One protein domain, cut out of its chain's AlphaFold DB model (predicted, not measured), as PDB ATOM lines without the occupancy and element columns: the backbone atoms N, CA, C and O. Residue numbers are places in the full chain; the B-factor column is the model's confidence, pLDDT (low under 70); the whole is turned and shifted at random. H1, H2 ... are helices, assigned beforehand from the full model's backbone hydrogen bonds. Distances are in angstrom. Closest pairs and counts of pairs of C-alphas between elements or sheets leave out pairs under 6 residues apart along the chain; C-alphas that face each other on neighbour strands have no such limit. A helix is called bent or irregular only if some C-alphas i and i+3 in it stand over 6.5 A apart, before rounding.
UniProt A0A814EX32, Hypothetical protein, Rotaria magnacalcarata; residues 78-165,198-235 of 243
ATOM      1  N   ALA A  78     -19.666  16.458 -16.978       71.81
ATOM      2  CA  ALA A  78     -18.780  15.803 -17.929       71.81
ATOM      3  C   ALA A  78     -17.932  14.680 -17.288       71.81
ATOM      4  O   ALA A  78     -17.504  13.774 -17.998       71.81
ATOM      5  N   VAL A  79     -17.690  14.702 -15.962       72.38
ATOM      6  CA  VAL A  79     -17.128  13.528 -15.253       72.38
ATOM      7  C   VAL A  79     -18.187  12.434 -15.185       72.38
ATOM      8  O   VAL A  79     -17.925  11.311 -15.594       72.38
ATOM      9  N   SER A  80     -19.405  12.764 -14.755       74.56
ATOM     10  CA  SER A  80     -20.461  11.761 -14.586       74.56
ATOM     11  C   SER A  80     -20.812  11.042 -15.891       74.56
ATOM     12  O   SER A  80     -20.970   9.823 -15.902       74.56
ATOM     13  N   ILE A  81     -20.871  11.764 -17.016       75.25
ATOM     14  CA  ILE A  81     -21.118  11.166 -18.340       75.25
ATOM     15  C   ILE A  81     -19.981  10.217 -18.741       75.25
ATOM     16  O   ILE A  81     -20.235   9.135 -19.275       75.25
ATOM     17  N   SER A  82     -18.725  10.584 -18.478       73.06
ATOM     18  CA  SER A  82     -17.588   9.737 -18.843       73.06
ATOM     19  C   SER A  82     -17.487   8.492 -17.951       73.06
ATOM     20  O   SER A  82     -17.169   7.413 -18.449       73.06
ATOM     21  N   MET A  83     -17.861   8.598 -16.673       69.19
ATOM     22  CA  MET A  83     -17.989   7.460 -15.753       69.19
ATOM     23  C   MET A  83     -19.120   6.517 -16.169       69.19
ATOM     24  O   MET A  83     -18.950   5.298 -16.170       69.19
ATOM     25  N   LEU A  84     -20.264   7.069 -16.591       69.81
ATOM     26  CA  LEU A  84     -21.377   6.280 -17.114       69.81
ATOM     27  C   LEU A  84     -20.982   5.530 -18.397       69.81
ATOM     28  O   LEU A  84     -21.380   4.383 -18.588       69.81
ATOM     29  N   SER A  85     -20.144   6.133 -19.249       70.75
ATOM     30  CA  SER A  85     -19.644   5.495 -20.473       70.75
ATOM     31  C   SER A  85     -18.850   4.212 -20.205       70.75
ATOM     32  O   SER A  85     -19.055   3.224 -20.915       70.75
ATOM     33  N   LEU A  86     -18.019   4.177 -19.154       67.44
ATOM     34  CA  LEU A  86     -17.279   2.966 -18.761       67.44
ATOM     35  C   LEU A  86     -18.193   1.797 -18.375       67.44
ATOM     36  O   LEU A  86     -17.761   0.645 -18.400       67.44
ATOM     37  N   ARG A  87     -19.454   2.075 -18.026       65.94
ATOM     38  CA  ARG A  87     -20.439   1.059 -17.651       65.94
ATOM     39  C   ARG A  87     -21.206   0.484 -18.850       65.94
ATOM     40  O   ARG A  87     -21.837  -0.559 -18.692       65.94
ATOM     41  N   SER A  88     -21.178   1.122 -20.027       52.81
ATOM     42  CA  SER A  88     -22.122   0.782 -21.111       52.81
ATOM     43  C   SER A  88     -21.573   0.738 -22.543       52.81
ATOM     44  O   SER A  88     -22.258   0.185 -23.399       52.81
ATOM     45  N   ILE A  89     -20.388   1.274 -22.854       55.81
ATOM     46  CA  ILE A  89     -19.913   1.393 -24.252       55.81
ATOM     47  C   ILE A  89     -18.889   0.308 -24.634       55.81
ATOM     48  O   ILE A  89     -18.037  -0.078 -23.837       55.81
ATOM     49  N   THR A  90     -18.971  -0.197 -25.873       50.69
ATOM     50  CA  THR A  90     -18.062  -1.213 -26.436       50.69
ATOM     51  C   THR A  90     -16.799  -0.582 -27.054       50.69
ATOM     52  O   THR A  90     -16.871   0.489 -27.659       50.69
ATOM     53  N   PRO A  91     -15.623  -1.245 -26.981       51.62
ATOM     54  CA  PRO A  91     -14.333  -0.688 -27.425       51.62
ATOM     55  C   PRO A  91     -14.267  -0.339 -28.923       51.62
ATOM     56  O   PRO A  91     -13.421   0.452 -29.333       51.62
ATOM     57  N   LEU A  92     -15.172  -0.877 -29.747       47.94
ATOM     58  CA  LEU A  92     -15.217  -0.606 -31.186       47.94
ATOM     59  C   LEU A  92     -15.694   0.824 -31.503       47.94
ATOM     60  O   LEU A  92     -15.171   1.454 -32.417       47.94
ATOM     61  N   GLN A  93     -16.608   1.375 -30.697       55.97
ATOM     62  CA  GLN A  93     -17.062   2.766 -30.836       55.97
ATOM     63  C   GLN A  93     -15.936   3.768 -30.514       55.97
ATOM     64  O   GLN A  93     -15.910   4.870 -31.056       55.97
ATOM     65  N   CYS A  94     -14.964   3.360 -29.690       50.97
ATOM     66  CA  CYS A  94     -13.814   4.169 -29.285       50.97
ATOM     67  C   CYS A  94     -12.828   4.406 -30.439       50.97
ATOM     68  O   CYS A  94     -12.384   5.532 -30.655       50.97
ATOM     69  N   ILE A  95     -12.536   3.374 -31.235       55.09
ATOM     70  CA  ILE A  95     -11.634   3.490 -32.391       55.09
ATOM     71  C   ILE A  95     -12.243   4.425 -33.441       55.09
ATOM     72  O   ILE A  95     -11.562   5.319 -33.940       55.09
ATOM     73  N   THR A  96     -13.542   4.283 -33.722       51.16
ATOM     74  CA  THR A  96     -14.261   5.180 -34.637       51.16
ATOM     75  C   THR A  96     -14.242   6.628 -34.144       51.16
ATOM     76  O   THR A  96     -14.051   7.545 -34.939       51.16
ATOM     77  N   TYR A  97     -14.379   6.839 -32.834       51.56
ATOM     78  CA  TYR A  97     -14.405   8.164 -32.223       51.56
ATOM     79  C   TYR A  97     -13.026   8.849 -32.214       51.56
ATOM     80  O   TYR A  97     -12.908  10.004 -32.619       51.56
ATOM     81  N   ILE A  98     -11.960   8.126 -31.860       54.50
ATOM     82  CA  ILE A  98     -10.578   8.633 -31.920       54.50
ATOM     83  C   ILE A  98     -10.195   8.972 -33.367       54.50
ATOM     84  O   ILE A  98      -9.613  10.025 -33.615       54.50
ATOM     85  N   ILE A  99     -10.560   8.130 -34.339       57.50
ATOM     86  CA  ILE A  99     -10.308   8.403 -35.762       57.50
ATOM     87  C   ILE A  99     -11.098   9.631 -36.239       57.50
ATOM     88  O   ILE A  99     -10.548  10.430 -37.001       57.50
ATOM     89  N   ALA A 100     -12.333   9.829 -35.762       52.72
ATOM     90  CA  ALA A 100     -13.129  11.025 -36.042       52.72
ATOM     91  C   ALA A 100     -12.485  12.297 -35.460       52.72
ATOM     92  O   ALA A 100     -12.339  13.282 -36.181       52.72
ATOM     93  N   CYS A 101     -12.007  12.262 -34.212       44.44
ATOM     94  CA  CYS A 101     -11.266  13.368 -33.594       44.44
ATOM     95  C   CYS A 101      -9.935  13.656 -34.318       44.44
ATOM     96  O   CYS A 101      -9.563  14.813 -34.494       44.44
ATOM     97  N   MET A 102      -9.245  12.622 -34.812       45.94
ATOM     98  CA  MET A 102      -8.005  12.756 -35.592       45.94
ATOM     99  C   MET A 102      -8.239  13.309 -37.011       45.94
ATOM    100  O   MET A 102      -7.341  13.933 -37.579       45.94
ATOM    101  N   HIS A 103      -9.434  13.117 -37.584       50.16
ATOM    102  CA  HIS A 103      -9.811  13.635 -38.907       50.16
ATOM    103  C   HIS A 103     -10.303  15.086 -38.894       50.16
ATOM    104  O   HIS A 103     -10.409  15.703 -39.955       50.16
ATOM    105  N   LEU A 104     -10.532  15.688 -37.723       43.56
ATOM    106  CA  LEU A 104     -10.872  17.106 -37.600       43.56
ATOM    107  C   LEU A 104      -9.624  17.993 -37.728       43.56
ATOM    108  O   LEU A 104      -9.275  18.768 -36.839       43.56
ATOM    109  N   LYS A 105      -8.949  17.937 -38.880       43.84
ATOM    110  CA  LYS A 105      -7.992  18.972 -39.281       43.84
ATOM    111  C   LYS A 105      -8.587  19.834 -40.389       43.84
ATOM    112  O   LYS A 105      -8.693  19.388 -41.526       43.84
ATOM    113  N   LYS A 106      -8.826  21.111 -40.036       41.56
ATOM    114  CA  LYS A 106      -8.381  22.337 -40.749       41.56
ATOM    115  C   LYS A 106      -9.465  23.423 -40.881       41.56
ATOM    116  O   LYS A 106     -10.064  23.558 -41.935       41.56
ATOM    117  N   THR A 107      -9.592  24.305 -39.878       39.44
ATOM    118  CA  THR A 107      -9.869  25.752 -40.077       39.44
ATOM    119  C   THR A 107      -9.184  26.603 -38.985       39.44
ATOM    120  O   THR A 107      -8.966  26.153 -37.865       39.44
ATOM    121  N   ARG A 108      -8.736  27.823 -39.331       50.31
ATOM    122  CA  ARG A 108      -7.531  28.462 -38.748       50.31
ATOM    123  C   ARG A 108      -7.613  29.110 -37.352       50.31
ATOM    124  O   ARG A 108      -6.558  29.467 -36.854       50.31
ATOM    125  N   HIS A 109      -8.760  29.222 -36.675       51.31
ATOM    126  CA  HIS A 109      -8.789  29.823 -35.316       51.31
ATOM    127  C   HIS A 109      -9.773  29.151 -34.345       51.31
ATOM    128  O   HIS A 109      -9.429  28.926 -33.188       51.31
ATOM    129  N   LYS A 110     -10.961  28.739 -34.812       50.16
ATOM    130  CA  LYS A 110     -11.955  28.039 -33.975       50.16
ATOM    131  C   LYS A 110     -11.543  26.600 -33.648       50.16
ATOM    132  O   LYS A 110     -11.760  26.149 -32.531       50.16
ATOM    133  N   THR A 111     -10.891  25.908 -34.588       52.22
ATOM    134  CA  THR A 111     -10.408  24.538 -34.366       52.22
ATOM    135  C   THR A 111      -9.336  24.487 -33.288       52.22
ATOM    136  O   THR A 111      -9.412  23.606 -32.454       52.22
ATOM    137  N   ILE A 112      -8.400  25.445 -33.243       55.34
ATOM    138  CA  ILE A 112      -7.314  25.451 -32.244       55.34
ATOM    139  C   ILE A 112      -7.892  25.516 -30.834       55.34
ATOM    140  O   ILE A 112      -7.500  24.725 -29.980       55.34
ATOM    141  N   VAL A 113      -8.862  26.411 -30.620       59.09
ATOM    142  CA  VAL A 113      -9.548  26.545 -29.333       59.09
ATOM    143  C   VAL A 113     -10.249  25.231 -28.995       59.09
ATOM    144  O   VAL A 113      -9.915  24.636 -27.982       59.09
ATOM    145  N   VAL A 114     -11.098  24.693 -29.872       59.78
ATOM    146  CA  VAL A 114     -11.815  23.428 -29.614       59.78
ATOM    147  C   VAL A 114     -10.860  22.258 -29.329       59.78
ATOM    148  O   VAL A 114     -11.009  21.586 -28.314       59.78
ATOM    149  N   THR A 115      -9.811  22.075 -30.133       58.78
ATOM    150  CA  THR A 115      -8.822  21.002 -29.924       58.78
ATOM    151  C   THR A 115      -8.011  21.189 -28.644       58.78
ATOM    152  O   THR A 115      -7.672  20.211 -27.974       58.78
ATOM    153  N   SER A 116      -7.694  22.438 -28.279       63.69
ATOM    154  CA  SER A 116      -6.969  22.743 -27.040       63.69
ATOM    155  C   SER A 116      -7.825  22.472 -25.804       63.69
ATOM    156  O   SER A 116      -7.317  21.963 -24.809       63.69
ATOM    157  N   LEU A 117      -9.133  22.724 -25.892       68.00
ATOM    158  CA  LEU A 117     -10.101  22.465 -24.831       68.00
ATOM    159  C   LEU A 117     -10.287  20.968 -24.594       68.00
ATOM    160  O   LEU A 117     -10.159  20.497 -23.467       68.00
ATOM    161  N   GLU A 118     -10.521  20.212 -25.665       71.00
ATOM    162  CA  GLU A 118     -10.713  18.760 -25.596       71.00
ATOM    163  C   GLU A 118      -9.491  18.054 -24.991       71.00
ATOM    164  O   GLU A 118      -9.626  17.230 -24.086       71.00
ATOM    165  N   SER A 119      -8.287  18.420 -25.441       68.44
ATOM    166  CA  SER A 119      -7.035  17.802 -24.978       68.44
ATOM    167  C   SER A 119      -6.746  18.098 -23.502       68.44
ATOM    168  O   SER A 119      -6.256  17.240 -22.769       68.44
ATOM    169  N   THR A 120      -7.071  19.309 -23.056       74.56
ATOM    170  CA  THR A 120      -6.859  19.757 -21.676       74.56
ATOM    171  C   THR A 120      -7.788  19.037 -20.698       74.56
ATOM    172  O   THR A 120      -7.360  18.609 -19.626       74.56
ATOM    173  N   GLU A 121      -9.041  18.823 -21.096       79.38
ATOM    174  CA  GLU A 121     -10.014  18.067 -20.308       79.38
ATOM    175  C   GLU A 121      -9.691  16.578 -20.234       79.38
ATOM    176  O   GLU A 121      -9.861  15.958 -19.178       79.38
ATOM    177  N   ALA A 122      -9.174  16.009 -21.325       80.31
ATOM    178  CA  ALA A 122      -8.650  14.651 -21.320       80.31
ATOM    179  C   ALA A 122      -7.507  14.512 -20.302       80.31
ATOM    180  O   ALA A 122      -7.516  13.590 -19.485       80.31
ATOM    181  N   LEU A 123      -6.559  15.455 -20.308       80.69
ATOM    182  CA  LEU A 123      -5.415  15.455 -19.399       80.69
ATOM    183  C   LEU A 123      -5.837  15.601 -17.933       80.69
ATOM    184  O   LEU A 123      -5.360  14.848 -17.085       80.69
ATOM    185  N   LEU A 124      -6.745  16.534 -17.639       83.19
ATOM    186  CA  LEU A 124      -7.260  16.735 -16.287       83.19
ATOM    187  C   LEU A 124      -7.912  15.459 -15.755       83.19
ATOM    188  O   LEU A 124      -7.660  15.058 -14.619       83.19
ATOM    189  N   LEU A 125      -8.734  14.803 -16.572       83.94
ATOM    190  CA  LEU A 125      -9.421  13.601 -16.134       83.94
ATOM    191  C   LEU A 125      -8.462  12.424 -15.942       83.94
ATOM    192  O   LEU A 125      -8.575  11.707 -14.951       83.94
ATOM    193  N   ILE A 126      -7.483  12.259 -16.834       83.75
ATOM    194  CA  ILE A 126      -6.409  11.276 -16.658       83.75
ATOM    195  C   ILE A 126      -5.673  11.537 -15.338       83.75
ATOM    196  O   ILE A 126      -5.488  10.606 -14.559       83.75
ATOM    197  N   ALA A 127      -5.303  12.787 -15.045       85.06
ATOM    198  CA  ALA A 127      -4.630  13.143 -13.798       85.06
ATOM    199  C   ALA A 127      -5.484  12.799 -12.568       85.06
ATOM    200  O   ALA A 127      -4.984  12.199 -11.619       85.06
ATOM    201  N   ILE A 128      -6.783  13.103 -12.608       84.56
ATOM    202  CA  ILE A 128      -7.729  12.744 -11.548       84.56
ATOM    203  C   ILE A 128      -7.763  11.226 -11.330       84.56
ATOM    204  O   ILE A 128      -7.649  10.775 -10.189       84.56
ATOM    205  N   TYR A 129      -7.870  10.426 -12.392       83.62
ATOM    206  CA  TYR A 129      -7.857   8.966 -12.283       83.62
ATOM    207  C   TYR A 129      -6.532   8.428 -11.742       83.62
ATOM    208  O   TYR A 129      -6.522   7.539 -10.893       83.62
ATOM    209  N   VAL A 130      -5.407   8.965 -12.220       83.69
ATOM    210  CA  VAL A 130      -4.061   8.591 -11.774       83.69
ATOM    211  C   VAL A 130      -3.893   8.866 -10.280       83.69
ATOM    212  O   VAL A 130      -3.397   7.995  -9.569       83.69
ATOM    213  N   LEU A 131      -4.326  10.035  -9.804       84.12
ATOM    214  CA  LEU A 131      -4.218  10.436  -8.398       84.12
ATOM    215  C   LEU A 131      -5.206   9.688  -7.492       84.12
ATOM    216  O   LEU A 131      -4.879   9.401  -6.347       84.12
ATOM    217  N   SER A 132      -6.394   9.352  -7.997       80.75
ATOM    218  CA  SER A 132      -7.457   8.701  -7.211       80.75
ATOM    219  C   SER A 132      -7.353   7.173  -7.191       80.75
ATOM    220  O   SER A 132      -8.046   6.502  -6.425       80.75
ATOM    221  N   ASN A 133      -6.510   6.586  -8.041       80.19
ATOM    222  CA  ASN A 133      -6.326   5.142  -8.082       80.19
ATOM    223  C   ASN A 133      -5.546   4.670  -6.848       80.19
ATOM    224  O   ASN A 133      -4.351   4.913  -6.728       80.19
ATOM    225  N   LYS A 134      -6.204   3.893  -5.980       74.88
ATOM    226  CA  LYS A 134      -5.626   3.330  -4.742       74.88
ATOM    227  C   LYS A 134      -4.371   2.476  -4.959       74.88
ATOM    228  O   LYS A 134      -3.579   2.303  -4.037       74.88
ATOM    229  N   ARG A 135      -4.189   1.909  -6.158       68.88
ATOM    230  CA  ARG A 135      -2.971   1.156  -6.509       68.88
ATOM    231  C   ARG A 135      -1.773   2.071  -6.717       68.88
ATOM    232  O   ARG A 135      -0.633   1.636  -6.586       68.88
ATOM    233  N   ASN A 136      -2.038   3.322  -7.062       73.81
ATOM    234  CA  ASN A 136      -1.026   4.296  -7.371       73.81
ATOM    235  C   ASN A 136      -0.656   5.070  -6.104       73.81
ATOM    236  O   ASN A 136      -1.374   5.963  -5.667       73.81
ATOM    237  N   LYS A 137       0.479   4.725  -5.496       74.31
ATOM    238  CA  LYS A 137       0.944   5.334  -4.239       74.31
ATOM    239  C   LYS A 137       1.644   6.687  -4.454       74.31
ATOM    240  O   LYS A 137       2.584   7.002  -3.734       74.31
ATOM    241  N   LEU A 138       1.224   7.470  -5.455       75.06
ATOM    242  CA  LEU A 138       1.835   8.776  -5.753       75.06
ATOM    243  C   LEU A 138       1.573   9.801  -4.652       75.06
ATOM    244  O   LEU A 138       2.426  10.630  -4.361       75.06
ATOM    245  N   VAL A 139       0.381   9.754  -4.065       80.38
ATOM    246  CA  VAL A 139      -0.062  10.672  -3.018       80.38
ATOM    247  C   VAL A 139      -0.832   9.894  -1.965       80.38
ATOM    248  O   VAL A 139      -1.506   8.909  -2.272       80.38
ATOM    249  N   ALA A 140      -0.742  10.326  -0.708       81.50
ATOM    250  CA  ALA A 140      -1.603   9.779   0.329       81.50
ATOM    251  C   ALA A 140      -3.073  10.069  -0.023       81.50
ATOM    252  O   ALA A 140      -3.384  11.154  -0.514       81.50
ATOM    253  N   ASN A 141      -3.990   9.142   0.277       76.06
ATOM    254  CA  ASN A 141      -5.417   9.286  -0.060       76.06
ATOM    255  C   ASN A 141      -6.019  10.619   0.430       76.06
ATOM    256  O   ASN A 141      -6.849  11.215  -0.249       76.06
ATOM    257  N   ALA A 142      -5.562  11.119   1.581       82.69
ATOM    258  CA  ALA A 142      -6.002  12.396   2.147       82.69
ATOM    259  C   ALA A 142      -5.523  13.632   1.355       82.69
ATOM    260  O   ALA A 142      -6.116  14.700   1.461       82.69
ATOM    261  N   GLN A 143      -4.457  13.504   0.561       83.56
ATOM    262  CA  GLN A 143      -3.848  14.593  -0.212       83.56
ATOM    263  C   GLN A 143      -4.334  14.645  -1.668       83.56
ATOM    264  O   GLN A 143      -4.017  15.600  -2.378       83.56
ATOM    265  N   VAL A 144      -5.128  13.663  -2.111       84.06
ATOM    266  CA  VAL A 144      -5.686  13.614  -3.473       84.06
ATOM    267  C   VAL A 144      -6.423  14.912  -3.849       84.06
ATOM    268  O   VAL A 144      -6.119  15.449  -4.915       84.06
ATOM    269  N   PRO A 145      -7.295  15.503  -3.001       85.25
ATOM    270  CA  PRO A 145      -7.986  16.747  -3.353       85.25
ATOM    271  C   PRO A 145      -7.033  17.931  -3.571       85.25
ATOM    272  O   PRO A 145      -7.240  18.737  -4.476       85.25
ATOM    273  N   ILE A 146      -5.962  18.015  -2.776       87.19
ATOM    274  CA  ILE A 146      -4.951  19.076  -2.881       87.19
ATOM    275  C   ILE A 146      -4.164  18.919  -4.186       87.19
ATOM    276  O   ILE A 146      -3.984  19.887  -4.923       87.19
ATOM    277  N   ALA A 147      -3.744  17.693  -4.506       85.88
ATOM    278  CA  ALA A 147      -3.031  17.393  -5.744       85.88
ATOM    279  C   ALA A 147      -3.888  17.698  -6.984       85.88
ATOM    280  O   ALA A 147      -3.415  18.345  -7.918       85.88
ATOM    281  N   VAL A 148      -5.168  17.311  -6.968       85.25
ATOM    282  CA  VAL A 148      -6.127  17.658  -8.029       85.25
ATOM    283  C   VAL A 148      -6.292  19.178  -8.142       85.25
ATOM    284  O   VAL A 148      -6.305  19.707  -9.251       85.25
ATOM    285  N   GLY A 149      -6.338  19.900  -7.018       85.31
ATOM    286  CA  GLY A 149      -6.372  21.363  -6.993       85.31
ATOM    287  C   GLY A 149      -5.186  22.010  -7.717       85.31
ATOM    288  O   GLY A 149      -5.385  22.899  -8.544       85.31
ATOM    289  N   PHE A 150      -3.962  21.525  -7.487       87.56
ATOM    290  CA  PHE A 150      -2.774  22.021  -8.193       87.56
ATOM    291  C   PHE A 150      -2.829  21.765  -9.702       87.56
ATOM    292  O   PHE A 150      -2.490  22.652 -10.484       87.56
ATOM    293  N   VAL A 151      -3.303  20.586 -10.119       84.81
ATOM    294  CA  VAL A 151      -3.489  20.263 -11.543       84.81
ATOM    295  C   VAL A 151      -4.495  21.218 -12.185       84.81
ATOM    296  O   VAL A 151      -4.237  21.753 -13.262       84.81
ATOM    297  N   ILE A 152      -5.615  21.481 -11.507       83.38
ATOM    298  CA  ILE A 152      -6.645  22.413 -11.978       83.38
ATOM    299  C   ILE A 152      -6.074  23.829 -12.139       83.38
ATOM    300  O   ILE A 152      -6.318  24.459 -13.166       83.38
ATOM    301  N   VAL A 153      -5.286  24.323 -11.176       82.88
ATOM    302  CA  VAL A 153      -4.648  25.651 -11.258       82.88
ATOM    303  C   VAL A 153      -3.652  25.722 -12.415       82.88
ATOM    304  O   VAL A 153      -3.696  26.671 -13.199       82.88
ATOM    305  N   ALA A 154      -2.788  24.716 -12.560       80.25
ATOM    306  CA  ALA A 154      -1.785  24.668 -13.622       80.25
ATOM    307  C   ALA A 154      -2.426  24.676 -15.019       80.25
ATOM    308  O   ALA A 154      -1.999  25.406 -15.914       80.25
ATOM    309  N   ILE A 155      -3.495  23.904 -15.194       75.38
ATOM    310  CA  ILE A 155      -4.263  23.853 -16.437       75.38
ATOM    311  C   ILE A 155      -5.010  25.168 -16.682       75.38
ATOM    312  O   ILE A 155      -4.994  25.724 -17.782       75.38
ATOM    313  N   GLY A 156      -5.663  25.692 -15.651       71.31
ATOM    314  CA  GLY A 156      -6.491  26.877 -15.770       71.31
ATOM    315  C   GLY A 156      -5.714  28.155 -16.066       71.31
ATOM    316  O   GLY A 156      -6.228  28.997 -16.802       71.31
ATOM    317  N   TYR A 157      -4.468  28.265 -15.593       69.88
ATOM    318  CA  TYR A 157      -3.567  29.361 -15.962       69.88
ATOM    319  C   TYR A 157      -3.288  29.406 -17.474       69.88
ATOM    320  O   TYR A 157      -3.153  30.482 -18.047       69.88
ATOM    321  N   ASN A 158      -3.252  28.248 -18.139       65.38
ATOM    322  CA  ASN A 158      -2.959  28.153 -19.569       65.38
ATOM    323  C   ASN A 158      -4.208  28.297 -20.455       65.38
ATOM    324  O   ASN A 158      -4.104  28.792 -21.577       65.38
ATOM    325  N   CYS A 159      -5.380  27.850 -19.985       57.81
ATOM    326  CA  CYS A 159      -6.554  27.664 -20.852       57.81
ATOM    327  C   CYS A 159      -7.866  28.295 -20.347       57.81
ATOM    328  O   CYS A 159      -8.896  28.121 -20.990       57.81
ATOM    329  N   GLY A 160      -7.874  29.025 -19.224       62.31
ATOM    330  CA  GLY A 160      -9.049  29.793 -18.773       62.31
ATOM    331  C   GLY A 160     -10.158  28.987 -18.074       62.31
ATOM    332  O   GLY A 160     -11.266  29.489 -17.884       62.31
ATOM    333  N   PHE A 161      -9.876  27.750 -17.650       63.50
ATOM    334  CA  PHE A 161     -10.789  26.862 -16.899       63.50
ATOM    335  C   PHE A 161     -12.155  26.478 -17.544       63.50
ATOM    336  O   PHE A 161     -13.168  26.396 -16.837       63.50
ATOM    337  N   PRO A 162     -12.257  26.169 -18.841       59.53
ATOM    338  CA  PRO A 162     -13.468  25.613 -19.456       59.53
ATOM    339  C   PRO A 162     -13.595  24.118 -19.133       59.53
ATOM    340  O   PRO A 162     -13.599  23.255 -20.002       59.53
ATOM    341  N   ILE A 163     -13.652  23.827 -17.835       66.56
ATOM    342  CA  ILE A 163     -13.544  22.482 -17.273       66.56
ATOM    343  C   ILE A 163     -14.915  21.873 -17.001       66.56
ATOM    344  O   ILE A 163     -15.084  20.659 -16.909       66.56
ATOM    345  N   ASN A 164     -15.928  22.709 -16.808       73.62
ATOM    346  CA  ASN A 164     -17.212  22.269 -16.294       73.62
ATOM    347  C   ASN A 164     -18.352  22.912 -17.089       73.62
ATOM    348  O   ASN A 164     -18.544  24.122 -16.954       73.62
ATOM    349  N   PRO A 165     -19.143  22.119 -17.840       71.19
ATOM    350  CA  PRO A 165     -20.342  22.614 -18.507       71.19
ATOM    351  C   PRO A 165     -21.274  23.375 -17.556       71.19
ATOM    352  O   PRO A 165     -21.801  24.419 -17.922       71.19
ATOM    353  N   GLY A 198     -17.457  20.481 -25.656       77.25
ATOM    354  CA  GLY A 198     -16.023  20.180 -25.676       77.25
ATOM    355  C   GLY A 198     -15.548  19.378 -24.457       77.25
ATOM    356  O   GLY A 198     -14.903  18.341 -24.639       77.25
ATOM    357  N   PRO A 199     -15.918  19.759 -23.217       78.56
ATOM    358  CA  PRO A 199     -15.496  19.013 -22.035       78.56
ATOM    359  C   PRO A 199     -16.047  17.595 -21.949       78.56
ATOM    360  O   PRO A 199     -15.376  16.716 -21.419       78.56
ATOM    361  N   ILE A 200     -17.241  17.341 -22.487       80.25
ATOM    362  CA  ILE A 200     -17.827  15.994 -22.501       80.25
ATOM    363  C   ILE A 200     -16.961  15.071 -23.360       80.25
ATOM    364  O   ILE A 200     -16.593  13.977 -22.933       80.25
ATOM    365  N   PHE A 201     -16.591  15.539 -24.547       80.75
ATOM    366  CA  PHE A 201     -15.808  14.770 -25.502       80.75
ATOM    367  C   PHE A 201     -14.350  14.579 -25.078       80.75
ATOM    368  O   PHE A 201     -13.854  13.450 -25.102       80.75
ATOM    369  N   GLY A 202     -13.691  15.637 -24.594       79.88
ATOM    370  CA  GLY A 202     -12.332  15.537 -24.055       79.88
ATOM    371  C   GLY A 202     -12.238  14.534 -22.903       79.88
ATOM    372  O   GLY A 202     -11.350  13.683 -22.860       79.88
ATOM    373  N   ARG A 203     -13.220  14.546 -22.002       82.25
ATOM    374  CA  ARG A 203     -13.275  13.609 -20.874       82.25
ATOM    375  C   ARG A 203     -13.583  12.190 -21.264       82.25
ATOM    376  O   ARG A 203     -13.003  11.271 -20.695       82.25
ATOM    377  N   LEU A 204     -14.472  11.999 -22.229       82.88
ATOM    378  CA  LEU A 204     -14.728  10.678 -22.771       82.88
ATOM    379  C   LEU A 204     -13.418  10.073 -23.293       82.88
ATOM    380  O   LEU A 204     -13.032   8.988 -22.863       82.88
ATOM    381  N   ALA A 205     -12.680  10.819 -24.118       81.69
ATOM    382  CA  ALA A 205     -11.383  10.382 -24.624       81.69
ATOM    383  C   ALA A 205     -10.384  10.082 -23.489       81.69
ATOM    384  O   ALA A 205      -9.805   8.996 -23.455       81.69
ATOM    385  N   GLY A 206     -10.226  10.991 -22.519       80.81
ATOM    386  CA  GLY A 206      -9.310  10.811 -21.387       80.81
ATOM    387  C   GLY A 206      -9.619   9.573 -20.534       80.81
ATOM    388  O   GLY A 206      -8.716   8.796 -20.219       80.81
ATOM    389  N   THR A 207     -10.897   9.341 -20.222       82.50
ATOM    390  CA  THR A 207     -11.359   8.149 -19.495       82.50
ATOM    391  C   THR A 207     -10.971   6.864 -20.217       82.50
ATOM    392  O   THR A 207     -10.414   5.946 -19.611       82.50
ATOM    393  N   TRP A 208     -11.246   6.791 -21.519       81.38
ATOM    394  CA  TRP A 208     -10.986   5.592 -22.309       81.38
ATOM    395  C   TRP A 208      -9.493   5.316 -22.480       81.38
ATOM    396  O   TRP A 208      -9.077   4.160 -22.389       81.38
ATOM    397  N   ILE A 209      -8.680   6.360 -22.654       83.38
ATOM    398  CA  ILE A 209      -7.216   6.246 -22.695       83.38
ATOM    399  C   ILE A 209      -6.693   5.666 -21.376       83.38
ATOM    400  O   ILE A 209      -5.942   4.688 -21.390       83.38
ATOM    401  N   TYR A 210      -7.124   6.213 -20.235       82.31
ATOM    402  CA  TYR A 210      -6.699   5.725 -18.921       82.31
ATOM    403  C   TYR A 210      -7.130   4.275 -18.667       82.31
ATOM    404  O   TYR A 210      -6.352   3.462 -18.157       82.31
ATOM    405  N   TYR A 211      -8.364   3.933 -19.039       83.19
ATOM    406  CA  TYR A 211      -8.893   2.583 -18.896       83.19
ATOM    407  C   TYR A 211      -8.130   1.575 -19.764       83.19
ATOM    408  O   TYR A 211      -7.707   0.530 -19.267       83.19
ATOM    409  N   GLY A 212      -7.900   1.905 -21.039       81.50
ATOM    410  CA  GLY A 212      -7.126   1.078 -21.963       81.50
ATOM    411  C   GLY A 212      -5.697   0.854 -21.472       81.50
ATOM    412  O   GLY A 212      -5.244  -0.289 -21.406       81.50
ATOM    413  N   TYR A 213      -5.023   1.922 -21.037       83.50
ATOM    414  CA  TYR A 213      -3.702   1.833 -20.417       83.50
ATOM    415  C   TYR A 213      -3.711   0.919 -19.185       83.50
ATOM    416  O   TYR A 213      -2.907  -0.006 -19.090       83.50
ATOM    417  N   SER A 214      -4.663   1.110 -18.271       80.06
ATOM    418  CA  SER A 214      -4.746   0.316 -17.042       80.06
ATOM    419  C   SER A 214      -4.963  -1.177 -17.309       80.06
ATOM    420  O   SER A 214      -4.343  -2.011 -16.652       80.06
ATOM    421  N   LYS A 215      -5.806  -1.516 -18.294       80.44
ATOM    422  CA  LYS A 215      -6.046  -2.892 -18.761       80.44
ATOM    423  C   LYS A 215      -4.791  -3.532 -19.357       80.44
ATOM    424  O   LYS A 215      -4.519  -4.701 -19.096       80.44
ATOM    425  N   LEU A 216      -4.041  -2.782 -20.163       80.56
ATOM    426  CA  LEU A 216      -2.791  -3.262 -20.759       80.56
ATOM    427  C   LEU A 216      -1.722  -3.527 -19.695       80.56
ATOM    428  O   LEU A 216      -1.049  -4.558 -19.754       80.56
ATOM    429  N   MET A 217      -1.612  -2.634 -18.711       80.38
ATOM    430  CA  MET A 217      -0.687  -2.789 -17.587       80.38
ATOM    431  C   MET A 217      -1.062  -3.975 -16.698       80.38
ATOM    432  O   MET A 217      -0.192  -4.728 -16.281       80.38
ATOM    433  N   GLU A 218      -2.354  -4.188 -16.439       78.12
ATOM    434  CA  GLU A 218      -2.825  -5.350 -15.681       78.12
ATOM    435  C   GLU A 218      -2.451  -6.676 -16.353       78.12
ATOM    436  O   GLU A 218      -2.066  -7.616 -15.660       78.12
ATOM    437  N   LYS A 219      -2.521  -6.744 -17.687       78.56
ATOM    438  CA  LYS A 219      -2.118  -7.937 -18.434       78.56
ATOM    439  C   LYS A 219      -0.620  -8.228 -18.283       78.56
ATOM    440  O   LYS A 219      -0.273  -9.371 -18.021       78.56
ATOM    441  N   HIS A 220       0.235  -7.212 -18.427       78.62
ATOM    442  CA  HIS A 220       1.690  -7.383 -18.302       78.62
ATOM    443  C   HIS A 220       2.104  -7.769 -16.880       78.62
ATOM    444  O   HIS A 220       2.840  -8.731 -16.701       78.62
ATOM    445  N   ILE A 221       1.582  -7.070 -15.866       77.44
ATOM    446  CA  ILE A 221       1.906  -7.367 -14.462       77.44
ATOM    447  C   ILE A 221       1.420  -8.774 -14.084       77.44
ATOM    448  O   ILE A 221       2.133  -9.517 -13.422       77.44
ATOM    449  N   GLY A 222       0.232  -9.176 -14.550       74.06
ATOM    450  CA  GLY A 222      -0.280 -10.523 -14.294       74.06
ATOM    451  C   GLY A 222       0.581 -11.633 -14.908       74.06
ATOM    452  O   GLY A 222       0.661 -12.716 -14.337       74.06
ATOM    453  N   GLU A 223       1.236 -11.378 -16.040       77.50
ATOM    454  CA  GLU A 223       2.140 -12.338 -16.683       77.50
ATOM    455  C   GLU A 223       3.454 -12.492 -15.894       77.50
ATOM    456  O   GLU A 223       3.900 -13.617 -15.669       77.50
ATOM    457  N   GLU A 224       4.004 -11.391 -15.372       75.19
ATOM    458  CA  GLU A 224       5.183 -11.410 -14.489       75.19
ATOM    459  C   GLU A 224       4.911 -12.103 -13.142       75.19
ATOM    460  O   GLU A 224       5.736 -12.891 -12.669       75.19
ATOM    461  N   ASP A 225       3.744 -11.856 -12.533       77.75
ATOM    462  CA  ASP A 225       3.347 -12.476 -11.261       77.75
ATOM    463  C   ASP A 225       3.222 -14.006 -11.397       77.75
ATOM    464  O   ASP A 225       3.662 -14.760 -10.523       77.75
ATOM    465  N   ILE A 226       2.649 -14.478 -12.512       79.62
ATOM    466  CA  ILE A 226       2.503 -15.911 -12.809       79.62
ATOM    467  C   ILE A 226       3.873 -16.562 -13.009       79.62
ATOM    468  O   ILE A 226       4.112 -17.657 -12.496       79.62
ATOM    469  N   GLU A 227       4.777 -15.903 -13.732       85.00
ATOM    470  CA  GLU A 227       6.109 -16.445 -13.987       85.00
ATOM    471  C   GLU A 227       6.953 -16.502 -12.706       85.00
ATOM    472  O   GLU A 227       7.559 -17.528 -12.397       85.00
ATOM    473  N   THR A 228       6.890 -15.456 -11.881       81.31
ATOM    474  CA  THR A 228       7.556 -15.427 -10.569       81.31
ATOM    475  C   THR A 228       7.028 -16.532  -9.648       81.31
ATOM    476  O   THR A 228       7.808 -17.201  -8.961       81.31
ATOM    477  N   ALA A 229       5.713 -16.777  -9.653       81.81
ATOM    478  CA  ALA A 229       5.103 -17.856  -8.879       81.81
ATOM    479  C   ALA A 229       5.533 -19.251  -9.367       81.81
ATOM    480  O   ALA A 229       5.798 -20.131  -8.547       81.81
ATOM    481  N   ARG A 230       5.660 -19.461 -10.686       87.50
ATOM    482  CA  ARG A 230       6.181 -20.722 -11.246       87.50
ATOM    483  C   ARG A 230       7.619 -20.983 -10.818       87.50
ATOM    484  O   ARG A 230       7.915 -22.093 -10.382       87.50
ATOM    485  N   ILE A 231       8.483 -19.972 -10.909       87.75
ATOM    486  CA  ILE A 231       9.889 -20.081 -10.501       87.75
ATOM    487  C   ILE A 231       9.979 -20.423  -9.010       87.75
ATOM    488  O   ILE A 231      10.705 -21.344  -8.640       87.75
ATOM    489  N   ARG A 232       9.196 -19.754  -8.149       88.69
ATOM    490  CA  ARG A 232       9.142 -20.066  -6.710       88.69
ATOM    491  C   ARG A 232       8.738 -21.524  -6.453       88.69
ATOM    492  O   ARG A 232       9.458 -22.226  -5.752       88.69
ATOM    493  N   ASN A 233       7.667 -22.010  -7.082       87.88
ATOM    494  CA  ASN A 233       7.208 -23.394  -6.904       87.88
ATOM    495  C   ASN A 233       8.227 -24.438  -7.412       87.88
ATOM    496  O   ASN A 233       8.334 -25.535  -6.859       87.88
ATOM    497  N   GLN A 234       9.002 -24.118  -8.453       88.50
ATOM    498  CA  GLN A 234      10.089 -24.986  -8.922       88.50
ATOM    499  C   GLN A 234      11.261 -25.036  -7.931       88.50
ATOM    500  O   GLN A 234      11.860 -26.095  -7.742       88.50
ATOM    501  N   ILE A 235      11.582 -23.918  -7.277       87.81
ATOM    502  CA  ILE A 235      12.639 -23.864  -6.259       87.81
ATOM    503  C   ILE A 235      12.223 -24.659  -5.019       87.81
ATOM    504  O   ILE A 235      13.022 -25.452  -4.516       87.81
TER     505      ILE A 235
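AT A GLANCE: This is residues 78 to 165 and 198 to 235 of the 243 residues of the protein "Hypothetical protein" of Rotaria magnacalcarata (UniProt A0A814EX32). One long helix, H5, starts inside a small body of helices and sticks out of it as a bare arm with residues 215 to 235. In that body H3 packs on the first part of H5 and folds back into H4 as a helical hairpin, H1 packs on the same part of H5, and H2 lies near H5 without packing on it. The printed part has 126 residues with five named helices, H1 to H5 in order along the chain, and no named strand; the class is all helix. The whole is loose, with a radius of gyration of the C-alphas of 18.1 A, and elongated, spanning 65 by 37 by 25 A.

HOW THE PARTS SIT: Start at H1, residues 78 to 88, and look across to H5, residues 198 to 235: they touch, closest at the C-alphas of Ala 78 and Ile 200, 4.7 A apart, at a steep tilt of 51 degrees, the same way. H5 touches H1 with residues 199 to 208 alone. Next comes H2, residues 91 to 103, close to H5 but not clearly touching it; the closest C-alphas, of Ile 98 and Ala 205, are 7.5 A apart. Go on to H3, residues 110 to 132, which touches residues 198 to 210 of H5 alone; the closest C-alphas, of Ala 122 and Gly 206, are 3.9 A apart, and the tilt of 38 degrees, the same way, is only just steep. H3 and H4, residues 141 to 159, form a helical hairpin and touch at a shallow tilt of 12 degrees, opposite ways; their closest C-alphas, of Leu 131 and Val 144, are 6.0 A apart. H4 is apart from H1, H2 and H5. Helix packing is mostly crossed, but only just: of 3 touching pairs, 1 is at a shallow tilt. In H3 and H5 every O i to N i+4 pair is within hydrogen-bond range; in H1 it is 5 of 7, in H2 7 of 9 and in H4 12 of 15.

IN THESE COORDINATES: Find C-alpha 78 at (-18.780, 15.803, -17.929), where H1 begins and runs 15.7 A to C-alpha 88. H2 covers 18.9 A. From C-alpha 110 at (-11.955, 28.039, -33.975), H3 runs 33.3 A. H4 spans 27.8 A and is irregular: C-alphas 142 and 145 are 7.3 A apart. H5 runs 56.0 A to C-alpha 235 at (12.639, -23.864, -6.259).

THE WHOLE: The C-alphas farthest apart, of Arg 108 and Ile 235, are 64.8 A apart. Residues 166 to 197 are not printed, and C-alphas 165 and 198 are 8.7 A apart across this cut. Of the links printed whole, H1 to H2 is tight and none is long. Look for low confidence, under 70, in 43 residues, among them 86 to 117 and 157 to 163.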